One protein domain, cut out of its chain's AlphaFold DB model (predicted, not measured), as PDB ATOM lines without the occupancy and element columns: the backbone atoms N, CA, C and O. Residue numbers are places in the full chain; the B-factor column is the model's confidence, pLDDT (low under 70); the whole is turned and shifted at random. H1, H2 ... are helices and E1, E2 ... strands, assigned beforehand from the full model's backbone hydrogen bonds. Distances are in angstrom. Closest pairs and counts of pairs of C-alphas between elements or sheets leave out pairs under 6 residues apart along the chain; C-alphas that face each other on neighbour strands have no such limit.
ATOM      1  N   GLY A 199      24.464  33.211 -36.544       78.75
ATOM      2  CA  GLY A 199      25.280  32.143 -37.122       78.75
ATOM      3  C   GLY A 199      26.748  32.197 -36.678       78.75
ATOM      4  O   GLY A 199      27.322  33.261 -36.450       78.75
ATOM      5  N   GLY A 200      27.359  31.022 -36.523       85.50
ATOM      6  CA  GLY A 200      28.757  30.884 -36.103       85.50
ATOM      7  C   GLY A 200      29.732  30.747 -37.276       85.50
ATOM      8  O   GLY A 200      29.334  30.574 -38.423       85.50
ATOM      9  N   LEU A 201      31.033  30.754 -36.986       84.44
ATOM     10  CA  LEU A 201      32.076  30.384 -37.946       84.44
ATOM     11  C   LEU A 201      32.815  29.145 -37.438       84.44
ATOM     12  O   LEU A 201      33.423  29.179 -36.367       84.44
ATOM     13  N   PHE A 202      32.784  28.055 -38.202       85.38
ATOM     14  CA  PHE A 202      33.558  26.854 -37.905       85.38
ATOM     15  C   PHE A 202      34.958  26.980 -38.494       85.38
ATOM     16  O   PHE A 202      35.107  27.334 -39.661       85.38
ATOM     17  N   ILE A 203      35.991  26.688 -37.701       88.75
ATOM     18  CA  ILE A 203      37.392  26.808 -38.116       88.75
ATOM     19  C   ILE A 203      38.056  25.438 -38.026       88.75
ATOM     20  O   ILE A 203      38.150  24.849 -36.948       88.75
ATOM     21  N   GLN A 204      38.575  24.958 -39.151       89.50
ATOM     22  CA  GLN A 204      39.289  23.693 -39.264       89.50
ATOM     23  C   GLN A 204      40.697  23.920 -39.816       89.50
ATOM     24  O   GLN A 204      40.968  24.889 -40.518       89.50
ATOM     25  N   PHE A 205      41.625  23.015 -39.523       88.56
ATOM     26  CA  PHE A 205      42.897  22.987 -40.241       88.56
ATOM     27  C   PHE A 205      42.679  22.494 -41.662       88.56
ATOM     28  O   PHE A 205      41.962  21.516 -41.866       88.56
ATOM     29  N   ALA A 206      43.355  23.123 -42.622       85.25
ATOM     30  CA  ALA A 206      43.422  22.567 -43.959       85.25
ATOM     31  C   ALA A 206      43.998  21.140 -43.882       85.25
ATOM     32  O   ALA A 206      45.011  20.930 -43.196       85.25
ATOM     33  N   PRO A 207      43.370  20.157 -44.548       81.38
ATOM     34  CA  PRO A 207      43.918  18.815 -44.615       81.38
ATOM     35  C   PRO A 207      45.331  18.884 -45.217       81.38
ATOM     36  O   PRO A 207      45.565  19.652 -46.156       81.38
ATOM     37  N   PRO A 208      46.309  18.146 -44.664       81.25
ATOM     38  CA  PRO A 208      47.662  18.146 -45.205       81.25
ATOM     39  C   PRO A 208      47.619  17.658 -46.659       81.25
ATOM     40  O   PRO A 208      47.102  16.582 -46.935       81.25
ATOM     41  N   PRO A 218      50.889  19.767 -35.413       70.62
ATOM     42  CA  PRO A 218      51.466  21.096 -35.377       70.62
ATOM     43  C   PRO A 218      51.456  21.575 -33.927       70.62
ATOM     44  O   PRO A 218      50.424  21.584 -33.261       70.62
ATOM     45  N   SER A 219      52.636  21.927 -33.413       86.31
ATOM     46  CA  SER A 219      52.756  22.494 -32.072       86.31
ATOM     47  C   SER A 219      51.822  23.700 -31.960       86.31
ATOM     48  O   SER A 219      51.886  24.606 -32.793       86.31
ATOM     49  N   THR A 220      50.983  23.732 -30.924       84.31
ATOM     50  CA  THR A 220      50.041  24.833 -30.651       84.31
ATOM     51  C   THR A 220      50.732  26.196 -30.648       84.31
ATOM     52  O   THR A 220      50.173  27.185 -31.112       84.31
ATOM     53  N   TYR A 221      51.991  26.246 -30.204       86.75
ATOM     54  CA  TYR A 221      52.832  27.437 -30.272       86.75
ATOM     55  C   TYR A 221      53.096  27.896 -31.715       86.75
ATOM     56  O   TYR A 221      52.948  29.079 -32.021       86.75
ATOM     57  N   ARG A 222      53.451  26.969 -32.618       88.12
ATOM     58  CA  ARG A 222      53.685  27.279 -34.041       88.12
ATOM     59  C   ARG A 222      52.416  27.780 -34.708       88.12
ATOM     60  O   ARG A 222      52.490  28.719 -35.490       88.12
ATOM     61  N   LEU A 223      51.275  27.188 -34.369       87.50
ATOM     62  CA  LEU A 223      49.991  27.648 -34.872       87.50
ATOM     63  C   LEU A 223      49.680  29.070 -34.410       87.50
ATOM     64  O   LEU A 223      49.408  29.924 -35.241       87.50
ATOM     65  N   ARG A 224      49.756  29.339 -33.100       88.88
ATOM     66  CA  ARG A 224      49.497  30.680 -32.554       88.88
ATOM     67  C   ARG A 224      50.394  31.728 -33.201       88.88
ATOM     68  O   ARG A 224      49.912  32.796 -33.559       88.88
ATOM     69  N   LYS A 225      51.675  31.399 -33.391       90.25
ATOM     70  CA  LYS A 225      52.619  32.259 -34.106       90.25
ATOM     71  C   LYS A 225      52.183  32.489 -35.555       90.25
ATOM     72  O   LYS A 225      52.121  33.629 -35.982       90.25
ATOM     73  N   LYS A 226      51.826  31.430 -36.283       92.88
ATOM     74  CA  LYS A 226      51.394  31.521 -37.684       92.88
ATOM     75  C   LYS A 226      50.118  32.350 -37.851       92.88
ATOM     76  O   LYS A 226      50.040  33.132 -38.787       92.88
ATOM     77  N   ILE A 227      49.153  32.203 -36.940       91.19
ATOM     78  CA  ILE A 227      47.940  33.030 -36.915       91.19
ATOM     79  C   ILE A 227      48.323  34.489 -36.660       91.19
ATOM     80  O   ILE A 227      47.908  35.351 -37.417       91.19
ATOM     81  N   ALA A 228      49.153  34.772 -35.651       90.25
ATOM     82  CA  ALA A 228      49.584  36.140 -35.359       90.25
ATOM     83  C   ALA A 228      50.321  36.789 -36.547       90.25
ATOM     84  O   ALA A 228      50.015  37.923 -36.906       90.25
ATOM     85  N   ASP A 229      51.238  36.058 -37.188       93.56
ATOM     86  CA  ASP A 229      51.965  36.522 -38.374       93.56
ATOM     87  C   ASP A 229      50.995  36.778 -39.548       93.56
ATOM     88  O   ASP A 229      51.097  37.795 -40.230       93.56
ATOM     89  N   ALA A 230      50.011  35.895 -39.756       95.62
ATOM     90  CA  ALA A 230      49.013  36.047 -40.811       95.62
ATOM     91  C   ALA A 230      48.054  37.224 -40.574       95.62
ATOM     92  O   ALA A 230      47.699  37.922 -41.520       95.62
ATOM     93  N   VAL A 231      47.667  37.460 -39.322       94.12
ATOM     94  CA  VAL A 231      46.809  38.576 -38.899       94.12
ATOM     95  C   VAL A 231      47.519  39.917 -39.111       94.12
ATOM     96  O   VAL A 231      46.924  40.844 -39.658       94.12
ATOM     97  N   LEU A 232      48.809  39.998 -38.767       92.25
ATOM     98  CA  LEU A 232      49.635  41.176 -39.039       92.25
ATOM     99  C   LEU A 232      49.782  41.437 -40.542       92.25
ATOM    100  O   LEU A 232      49.691  42.582 -40.978       92.25
ATOM    101  N   GLU A 233      49.986  40.391 -41.344       95.50
ATOM    102  CA  GLU A 233      50.125  40.549 -42.795       95.50
ATOM    103  C   GLU A 233      48.803  40.917 -43.485       95.50
ATOM    104  O   GLU A 233      48.807  41.659 -44.463       95.50
ATOM    105  N   ALA A 234      47.667  40.470 -42.945       95.62
ATOM    106  CA  ALA A 234      46.343  40.903 -43.393       95.62
ATOM    107  C   ALA A 234      46.037  42.375 -43.037       95.62
ATOM    108  O   ALA A 234      44.990  42.901 -43.420       95.62
ATOM    109  N   GLY A 235      46.922  43.051 -42.298       94.12
ATOM    110  CA  GLY A 235      46.726  44.430 -41.857       94.12
ATOM    111  C   GLY A 235      45.640  44.571 -40.792       94.12
ATOM    112  O   GLY A 235      45.024  45.631 -40.694       94.12
ATOM    113  N   MET A 236      45.363  43.506 -40.030       93.81
ATOM    114  CA  MET A 236      44.542  43.628 -38.830       93.81
ATOM    115  C   MET A 236      45.349  44.353 -37.758       93.81
ATOM    116  O   MET A 236      46.541  44.094 -37.569       93.81
ATOM    117  N   ASP A 237      44.682  45.250 -37.047       89.88
ATOM    118  CA  ASP A 237      45.288  46.004 -35.972       89.88
ATOM    119  C   ASP A 237      45.548  45.056 -34.804       89.88
ATOM    120  O   ASP A 237      44.630  44.509 -34.171       89.88
ATOM    121  N   ALA A 238      46.831  44.778 -34.589       84.25
ATOM    122  CA  ALA A 238      47.254  44.031 -33.432       84.25
ATOM    123  C   ALA A 238      47.090  44.952 -32.237       84.25
ATOM    124  O   ALA A 238      47.661  46.044 -32.255       84.25
ATOM    125  N   PRO A 239      46.359  44.520 -31.199       76.62
ATOM    126  CA  PRO A 239      46.239  45.334 -30.013       76.62
ATOM    127  C   PRO A 239      47.649  45.652 -29.555       76.62
ATOM    128  O   PRO A 239      48.521  44.770 -29.580       76.62
ATOM    129  N   LEU A 264      42.093  42.151 -28.197       81.88
ATOM    130  CA  LEU A 264      41.578  41.490 -29.391       81.88
ATOM    131  C   LEU A 264      42.180  42.116 -30.643       81.88
ATOM    132  O   LEU A 264      42.311  43.335 -30.723       81.88
ATOM    133  N   PHE A 265      42.505  41.288 -31.635       86.50
ATOM    134  CA  PHE A 265      42.834  41.789 -32.967       86.50
ATOM    135  C   PHE A 265      41.594  42.428 -33.584       86.50
ATOM    136  O   PHE A 265      40.524  41.816 -33.590       86.50
ATOM    137  N   ARG A 266      41.739  43.648 -34.104       88.62
ATOM    138  CA  ARG A 266      40.656  44.374 -34.777       88.62
ATOM    139  C   ARG A 266      40.900  44.364 -36.278       88.62
ATOM    140  O   ARG A 266      42.011  44.600 -36.737       88.62
ATOM    141  N   GLY A 267      39.872  44.084 -37.061       90.81
ATOM    142  CA  GLY A 267      39.977  44.087 -38.515       90.81
ATOM    143  C   GLY A 267      38.632  43.842 -39.173       90.81
ATOM    144  O   GLY A 267      37.663  43.469 -38.516       90.81
ATOM    145  N   THR A 268      38.584  44.059 -40.481       92.56
ATOM    146  CA  THR A 268      37.414  43.721 -41.295       92.56
ATOM    147  C   THR A 268      37.279  42.203 -41.435       92.56
ATOM    148  O   THR A 268      38.265  41.464 -41.365       92.56
ATOM    149  N   TYR A 269      36.060  41.724 -41.691       88.12
ATOM    150  CA  TYR A 269      35.796  40.304 -41.941       88.12
ATOM    151  C   TYR A 269      36.676  39.732 -43.070       88.12
ATOM    152  O   TYR A 269      37.260  38.659 -42.923       88.12
ATOM    153  N   GLY A 270      36.879  40.498 -44.150       93.31
ATOM    154  CA  GLY A 270      37.771  40.116 -45.249       93.31
ATOM    155  C   GLY A 270      39.233  39.933 -44.822       93.31
ATOM    156  O   GLY A 270      39.883  38.984 -45.257       93.31
ATOM    157  N   GLN A 271      39.744  40.779 -43.921       94.75
ATOM    158  CA  GLN A 271      41.100  40.627 -43.371       94.75
ATOM    159  C   GLN A 271      41.217  39.392 -42.473       94.75
ATOM    160  O   GLN A 271      42.216  38.678 -42.541       94.75
ATOM    161  N   MET A 272      40.189  39.103 -41.675       93.12
ATOM    162  CA  MET A 272      40.140  37.898 -40.845       93.12
ATOM    163  C   MET A 272      40.159  36.625 -41.701       93.12
ATOM    164  O   MET A 272      40.965  35.727 -41.453       93.12
ATOM    165  N   LEU A 273      39.332  36.565 -42.750       93.19
ATOM    166  CA  LEU A 273      39.321  35.448 -43.697       93.19
ATOM    167  C   LEU A 273      40.663  35.295 -44.425       93.19
ATOM    168  O   LEU A 273      41.172  34.179 -44.551       93.19
ATOM    169  N   ALA A 274      41.272  36.404 -44.859       94.81
ATOM    170  CA  ALA A 274      42.599  36.391 -45.473       94.81
ATOM    171  C   ALA A 274      43.666  35.843 -44.507       94.81
ATOM    172  O   ALA A 274      44.488  35.008 -44.898       94.81
ATOM    173  N   ALA A 275      43.621  36.250 -43.235       95.25
ATOM    174  CA  ALA A 275      44.519  35.757 -42.197       95.25
ATOM    175  C   ALA A 275      44.337  34.251 -41.942       95.25
ATOM    176  O   ALA A 275      45.326  33.521 -41.839       95.25
ATOM    177  N   PHE A 276      43.098  33.756 -41.889       94.06
ATOM    178  CA  PHE A 276      42.829  32.328 -41.716       94.06
ATOM    179  C   PHE A 276      43.299  31.495 -42.907       94.06
ATOM    180  O   PHE A 276      44.040  30.530 -42.703       94.06
ATOM    181  N   ASN A 277      42.994  31.912 -44.136       93.69
ATOM    182  CA  ASN A 277      43.469  31.231 -45.341       93.69
ATOM    183  C   ASN A 277      45.008  31.135 -45.346       93.69
ATOM    184  O   ASN A 277      45.592  30.058 -45.482       93.69
ATOM    185  N   LYS A 278      45.683  32.243 -45.037       94.94
ATOM    186  CA  LYS A 278      47.142  32.298 -44.936       94.94
ATOM    187  C   LYS A 278      47.713  31.441 -43.797       94.94
ATOM    188  O   LYS A 278      48.791  30.849 -43.924       94.94
ATOM    189  N   ALA A 279      46.983  31.309 -42.691       94.44
ATOM    190  CA  ALA A 279      47.317  30.382 -41.616       94.44
ATOM    191  C   ALA A 279      47.085  28.903 -41.994       94.44
ATOM    192  O   ALA A 279      47.539  28.026 -41.252       94.44
ATOM    193  N   GLN A 280      46.515  28.616 -43.172       93.88
ATOM    194  CA  GLN A 280      46.016  27.301 -43.601       93.88
ATOM    195  C   GLN A 280      44.892  26.796 -42.693       93.88
ATOM    196  O   GLN A 280      44.850  25.626 -42.305       93.88
ATOM    197  N   LEU A 281      44.006  27.713 -42.323       93.38
ATOM    198  CA  LEU A 281      42.764  27.427 -41.633       93.38
ATOM    199  C   LEU A 281      41.621  27.589 -42.635       93.38
ATOM    200  O   LEU A 281      41.539  28.587 -43.349       93.38
ATOM    201  N   VAL A 282      40.768  26.576 -42.694       92.25
ATOM    202  CA  VAL A 282      39.527  26.569 -43.458       92.25
ATOM    203  C   VAL A 282      38.439  27.099 -42.542       92.25
ATOM    204  O   VAL A 282      38.313  26.646 -41.404       92.25
ATOM    205  N   THR A 283      37.669  28.063 -43.027       92.06
ATOM    206  CA  THR A 283      36.528  28.607 -42.297       92.06
ATOM    207  C   THR A 283      35.241  28.303 -43.037       92.06
ATOM    208  O   THR A 283      35.110  28.682 -44.201       92.06
ATOM    209  N   THR A 284      34.298  27.667 -42.357       90.38
ATOM    210  CA  THR A 284      32.985  27.320 -42.900       90.38
ATOM    211  C   THR A 284      31.929  28.125 -42.147       90.38
ATOM    212  O   THR A 284      31.881  28.031 -40.917       90.38
ATOM    213  N   PRO A 285      31.112  28.949 -42.827       85.00
ATOM    214  CA  PRO A 285      30.012  29.642 -42.169       85.00
ATOM    215  C   PRO A 285      29.008  28.610 -41.649       85.00
ATOM    216  O   PRO A 285      28.596  27.710 -42.380       85.00
ATOM    217  N   CYS A 286      28.633  28.731 -40.382       86.19
ATOM    218  CA  CYS A 286      27.598  27.915 -39.768       86.19
ATOM    219  C   CYS A 286      26.277  28.671 -39.858       86.19
ATOM    220  O   CYS A 286      26.196  29.826 -39.430       86.19
ATOM    221  N   GLY A 287      25.238  28.007 -40.360       83.12
ATOM    222  CA  GLY A 287      23.875  28.508 -40.224       83.12
ATOM    223  C   GLY A 287      23.448  28.590 -38.755       83.12
ATOM    224  O   GLY A 287      24.129  28.088 -37.858       83.12
ATOM    225  N   GLU A 288      22.294  29.207 -38.513       80.75
ATOM    226  CA  GLU A 288      21.667  29.297 -37.183       80.75
ATOM    227  C   GLU A 288      21.391  27.910 -36.574       80.75
ATOM    228  O   GLU A 288      21.387  27.744 -35.358       80.75
ATOM    229  N   GLU A 289      21.226  26.898 -37.427       77.94
ATOM    230  CA  GLU A 289      21.022  25.497 -37.040       77.94
ATOM    231  C   GLU A 289      22.327  24.798 -36.606       77.94
ATOM    232  O   GLU A 289      22.316  23.651 -36.159       77.94
ATOM    233  N   GLY A 290      23.463  25.501 -36.674       67.00
ATOM    234  CA  GLY A 290      24.783  24.931 -36.444       67.00
ATOM    235  C   GLY A 290      25.236  24.039 -37.601       67.00
ATOM    236  O   GLY A 290      24.561  23.878 -38.613       67.00
ATOM    237  N   VAL A 291      26.437  23.477 -37.481       57.94
ATOM    238  CA  VAL A 291      26.871  22.404 -38.382       57.94
ATOM    239  C   VAL A 291      26.235  21.125 -37.843       57.94
ATOM    240  O   VAL A 291      26.662  20.662 -36.785       57.94
ATOM    241  N   GLU A 292      25.236  20.559 -38.529       59.94
ATOM    242  CA  GLU A 292      24.576  19.304 -38.103       59.94
ATOM    243  C   GLU A 292      25.592  18.174 -37.837       59.94
ATOM    244  O   GLU A 292      25.418  17.330 -36.953       59.94
ATOM    245  N   GLU A 293      26.726  18.222 -38.536       55.75
ATOM    246  CA  GLU A 293      27.838  17.278 -38.426       55.75
ATOM    247  C   GLU A 293      28.644  17.398 -37.112       55.75
ATOM    248  O   GLU A 293      29.385  16.486 -36.740       55.75
ATOM    249  N   GLY A 294      28.482  18.489 -36.353       48.91
ATOM    250  CA  GLY A 294      29.201  18.733 -35.097       48.91
ATOM    251  C   GLY A 294      28.654  17.971 -33.884       48.91
ATOM    252  O   GLY A 294      29.369  17.790 -32.898       48.91
ATOM    253  N   THR A 295      27.411  17.492 -33.947       43.09
ATOM    254  CA  THR A 295      26.719  16.849 -32.813       43.09
ATOM    255  C   THR A 295      26.754  15.322 -32.834       43.09
ATOM    256  O   THR A 295      26.432  14.702 -31.823       43.09
ATOM    257  N   ASP A 309      45.885   8.246 -25.929       25.14
ATOM    258  CA  ASP A 309      44.543   8.836 -25.782       25.14
ATOM    259  C   ASP A 309      44.352   9.756 -24.569       25.14
ATOM    260  O   ASP A 309      43.491  10.632 -24.579       25.14
ATOM    261  N   VAL A 310      45.222   9.700 -23.560       27.02
ATOM    262  CA  VAL A 310      45.067  10.557 -22.365       27.02
ATOM    263  C   VAL A 310      45.612  11.986 -22.582       27.02
ATOM    264  O   VAL A 310      45.307  12.905 -21.818       27.02
ATOM    265  N   LEU A 311      46.377  12.236 -23.654       26.73
ATOM    266  CA  LEU A 311      47.009  13.543 -23.917       26.73
ATOM    267  C   LEU A 311      46.405  14.326 -25.091       26.73
ATOM    268  O   LEU A 311      46.681  15.526 -25.222       26.73
ATOM    269  N   LEU A 312      45.544  13.701 -25.904       27.62
ATOM    270  CA  LEU A 312      44.783  14.405 -26.941       27.62
ATOM    271  C   LEU A 312      43.545  15.116 -26.384       27.62
ATOM    272  O   LEU A 312      43.252  16.234 -26.814       27.62
ATOM    273  N   GLN A 313      42.926  14.555 -25.340       29.98
ATOM    274  CA  GLN A 313      41.837  15.198 -24.598       29.98
ATOM    275  C   GLN A 313      42.278  16.524 -23.946       29.98
ATOM    276  O   GLN A 313      41.470  17.423 -23.782       29.98
ATOM    277  N   ARG A 314      43.568  16.700 -23.613       29.33
ATOM    278  CA  ARG A 314      44.076  17.946 -22.996       29.33
ATOM    279  C   ARG A 314      44.406  19.063 -23.987       29.33
ATOM    280  O   ARG A 314      44.487  20.214 -23.574       29.33
ATOM    281  N   ASN A 315      44.617  18.750 -25.268       31.98
ATOM    282  CA  ASN A 315      45.106  19.727 -26.251       31.98
ATOM    283  C   ASN A 315      44.084  20.091 -27.337       31.98
ATOM    284  O   ASN A 315      44.174  21.194 -27.873       31.98
ATOM    285  N   ALA A 316      43.086  19.240 -27.612       33.41
ATOM    286  CA  ALA A 316      41.931  19.620 -28.434       33.41
ATOM    287  C   ALA A 316      41.117  20.762 -27.782       33.41
ATOM    288  O   ALA A 316      40.623  21.657 -28.460       33.41
ATOM    289  N   TRP A 317      41.106  20.829 -26.449       33.53
ATOM    290  CA  TRP A 317      40.365  21.832 -25.675       33.53
ATOM    291  C   TRP A 317      40.928  23.255 -25.787       33.53
ATOM    292  O   TRP A 317      40.227  24.220 -25.510       33.53
ATOM    293  N   ALA A 318      42.182  23.415 -26.223       34.94
ATOM    294  CA  ALA A 318      42.797  24.734 -26.375       34.94
ATOM    295  C   ALA A 318      42.391  25.457 -27.675       34.94
ATOM    296  O   ALA A 318      42.737  26.628 -27.836       34.94
ATOM    297  N   LEU A 319      41.710  24.766 -28.601       38.59
ATOM    298  CA  LEU A 319      41.215  25.328 -29.866       38.59
ATOM    299  C   LEU A 319      39.736  25.008 -30.134       38.59
ATOM    300  O   LEU A 319      39.102  25.775 -30.850       38.59
ATOM    301  N   SER A 320      39.153  23.976 -29.507       34.44
ATOM    302  CA  SER A 320      37.704  23.692 -29.566       34.44
ATOM    303  C   SER A 320      36.812  24.765 -28.922       34.44
ATOM    304  O   SER A 320      35.594  24.635 -28.943       34.44
ATOM    305  N   SER A 321      37.377  25.834 -28.356       36.59
ATOM    306  CA  SER A 321      36.608  26.936 -27.762       36.59
ATOM    307  C   SER A 321      37.093  28.314 -28.202       36.59
ATOM    308  O   SER A 321      37.010  29.271 -27.438       36.59
ATOM    309  N   LEU A 322      37.580  28.440 -29.441       39.16
ATOM    310  CA  LEU A 322      37.632  29.746 -30.097       39.16
ATOM    311  C   LEU A 322      36.229  30.061 -30.642       39.16
ATOM    312  O   LEU A 322      35.974  29.921 -31.836       39.16
ATOM    313  N   ARG A 323      35.290  30.411 -29.757       40.47
ATOM    314  CA  ARG A 323      33.980  30.911 -30.182       40.47
ATOM    315  C   ARG A 323      34.177  32.358 -30.620       40.47
ATOM    316  O   ARG A 323      34.495  33.214 -29.801       40.47
ATOM    317  N   ILE A 324      34.075  32.598 -31.922       45.19
ATOM    318  CA  ILE A 324      33.991  33.946 -32.473       45.19
ATOM    319  C   ILE A 324      32.506  34.290 -32.452       45.19
ATOM    320  O   ILE A 324      31.753  33.773 -33.275       45.19
ATOM    321  N   GLU A 325      32.072  35.081 -31.474       39.75
ATOM    322  CA  GLU A 325      30.736  35.676 -31.525       39.75
ATOM    323  C   GLU A 325      30.779  36.833 -32.524       39.75
ATOM    324  O   GLU A 325      31.617  37.736 -32.430       39.75
ATOM    325  N   MET A 326      29.935  36.724 -33.548       41.34
ATOM    326  CA  MET A 326      29.679  37.780 -34.513       41.34
ATOM    327  C   MET A 326      28.345  38.400 -34.127       41.34
ATOM    328  O   MET A 326      27.297  37.822 -34.396       41.34
TER     329      MET A 326
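What this domain is: This is residues 199 to 208, 218 to 239, 264 to 295 and 309 to 326 of the 330 residues of an uncharacterized protein of Dentipellis sp. KUC8613 (UniProt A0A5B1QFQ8). A two-stranded antiparallel ribbon, E1 and E2, has helix H2 packed on it through residues 273 to 279, and the longer helix H1 packs on H2 and crosses it. A last stretch, residues 309 to 326, runs from the short helix H3, where residues 309 to 314 stick out, to the strand E3, whose Ile 324 comes near the start of E1. The printed part has 82 residues in four pieces, with three named helices and three named strands in the order E1, H1, H2, E2, H3, E3; the class is mixed, helices and strands. It is only just compact, close to loose, with a radius of gyration of the C-alphas of 13.6 A and spans of 38 by 32 by 25 A.

How they stand to each other: Strand E1, residues 201 to 205, and strand E2, residues 281 to 285, are antiparallel neighbours at 154 degrees between their directions. C-alphas 203 and 283 face each other at 4.6 A, and N 204 and O 282 are within hydrogen-bond range at 2.8 A, as are N 284 and O 202 at 2.8 A. Helix H2, residues 269 to 279, comes closest to E2 at the C-alphas of Phe 276 and Val 282, 6.9 A apart; E1 and H2 are near each other, with 5 pairs of C-alphas within 10 A. Helix H1, residues 220 to 233, touches H2, and their closest C-alphas are those of Ala 230 and Ala 275, 4.7 A apart. H1 and H2 run opposite ways at a steep tilt of 47 degrees. H1 and E2 are apart. Helix H3, residues 309 to 312, touches no helix and is apart from E1. Strand E3, residues 324 to 326, pairs with no named strand; the closest C-alphas of E1 and E3, those of Leu 201 and Ile 324, are 6.8 A apart. In H1 and H2 every O i to N i+4 pair is within hydrogen-bond range, while H3 is too short for such a pair.

Where its parts are: E1 begins at C-alpha 201 at (32.076, 30.384, -37.946) and is 13.3 A long. H1 is 19.9 A long, H2 is 15.2 A and E2 is 13.0 A. H3 begins at C-alpha 309 at (44.543, 8.836, -25.782). E3 ends at C-alpha 326 at (29.679, 37.780, -34.513).

The domain as a whole: The two C-alphas farthest apart, those of Gly 235 and Asp 309, are 39.1 A apart. Residues 209 to 217, 240 to 263 and 296 to 308 are not printed, and the C-alpha gaps across these cuts are 10.9 A, 6.1 A and 20.8 A. The link from H2 to E2 is tight, with 1 residue, and that from H3 to E3 is long, with 11. The mean pLDDT of the printed part is 74.4; residues 290 to 295 and 309 to 326 are under 70.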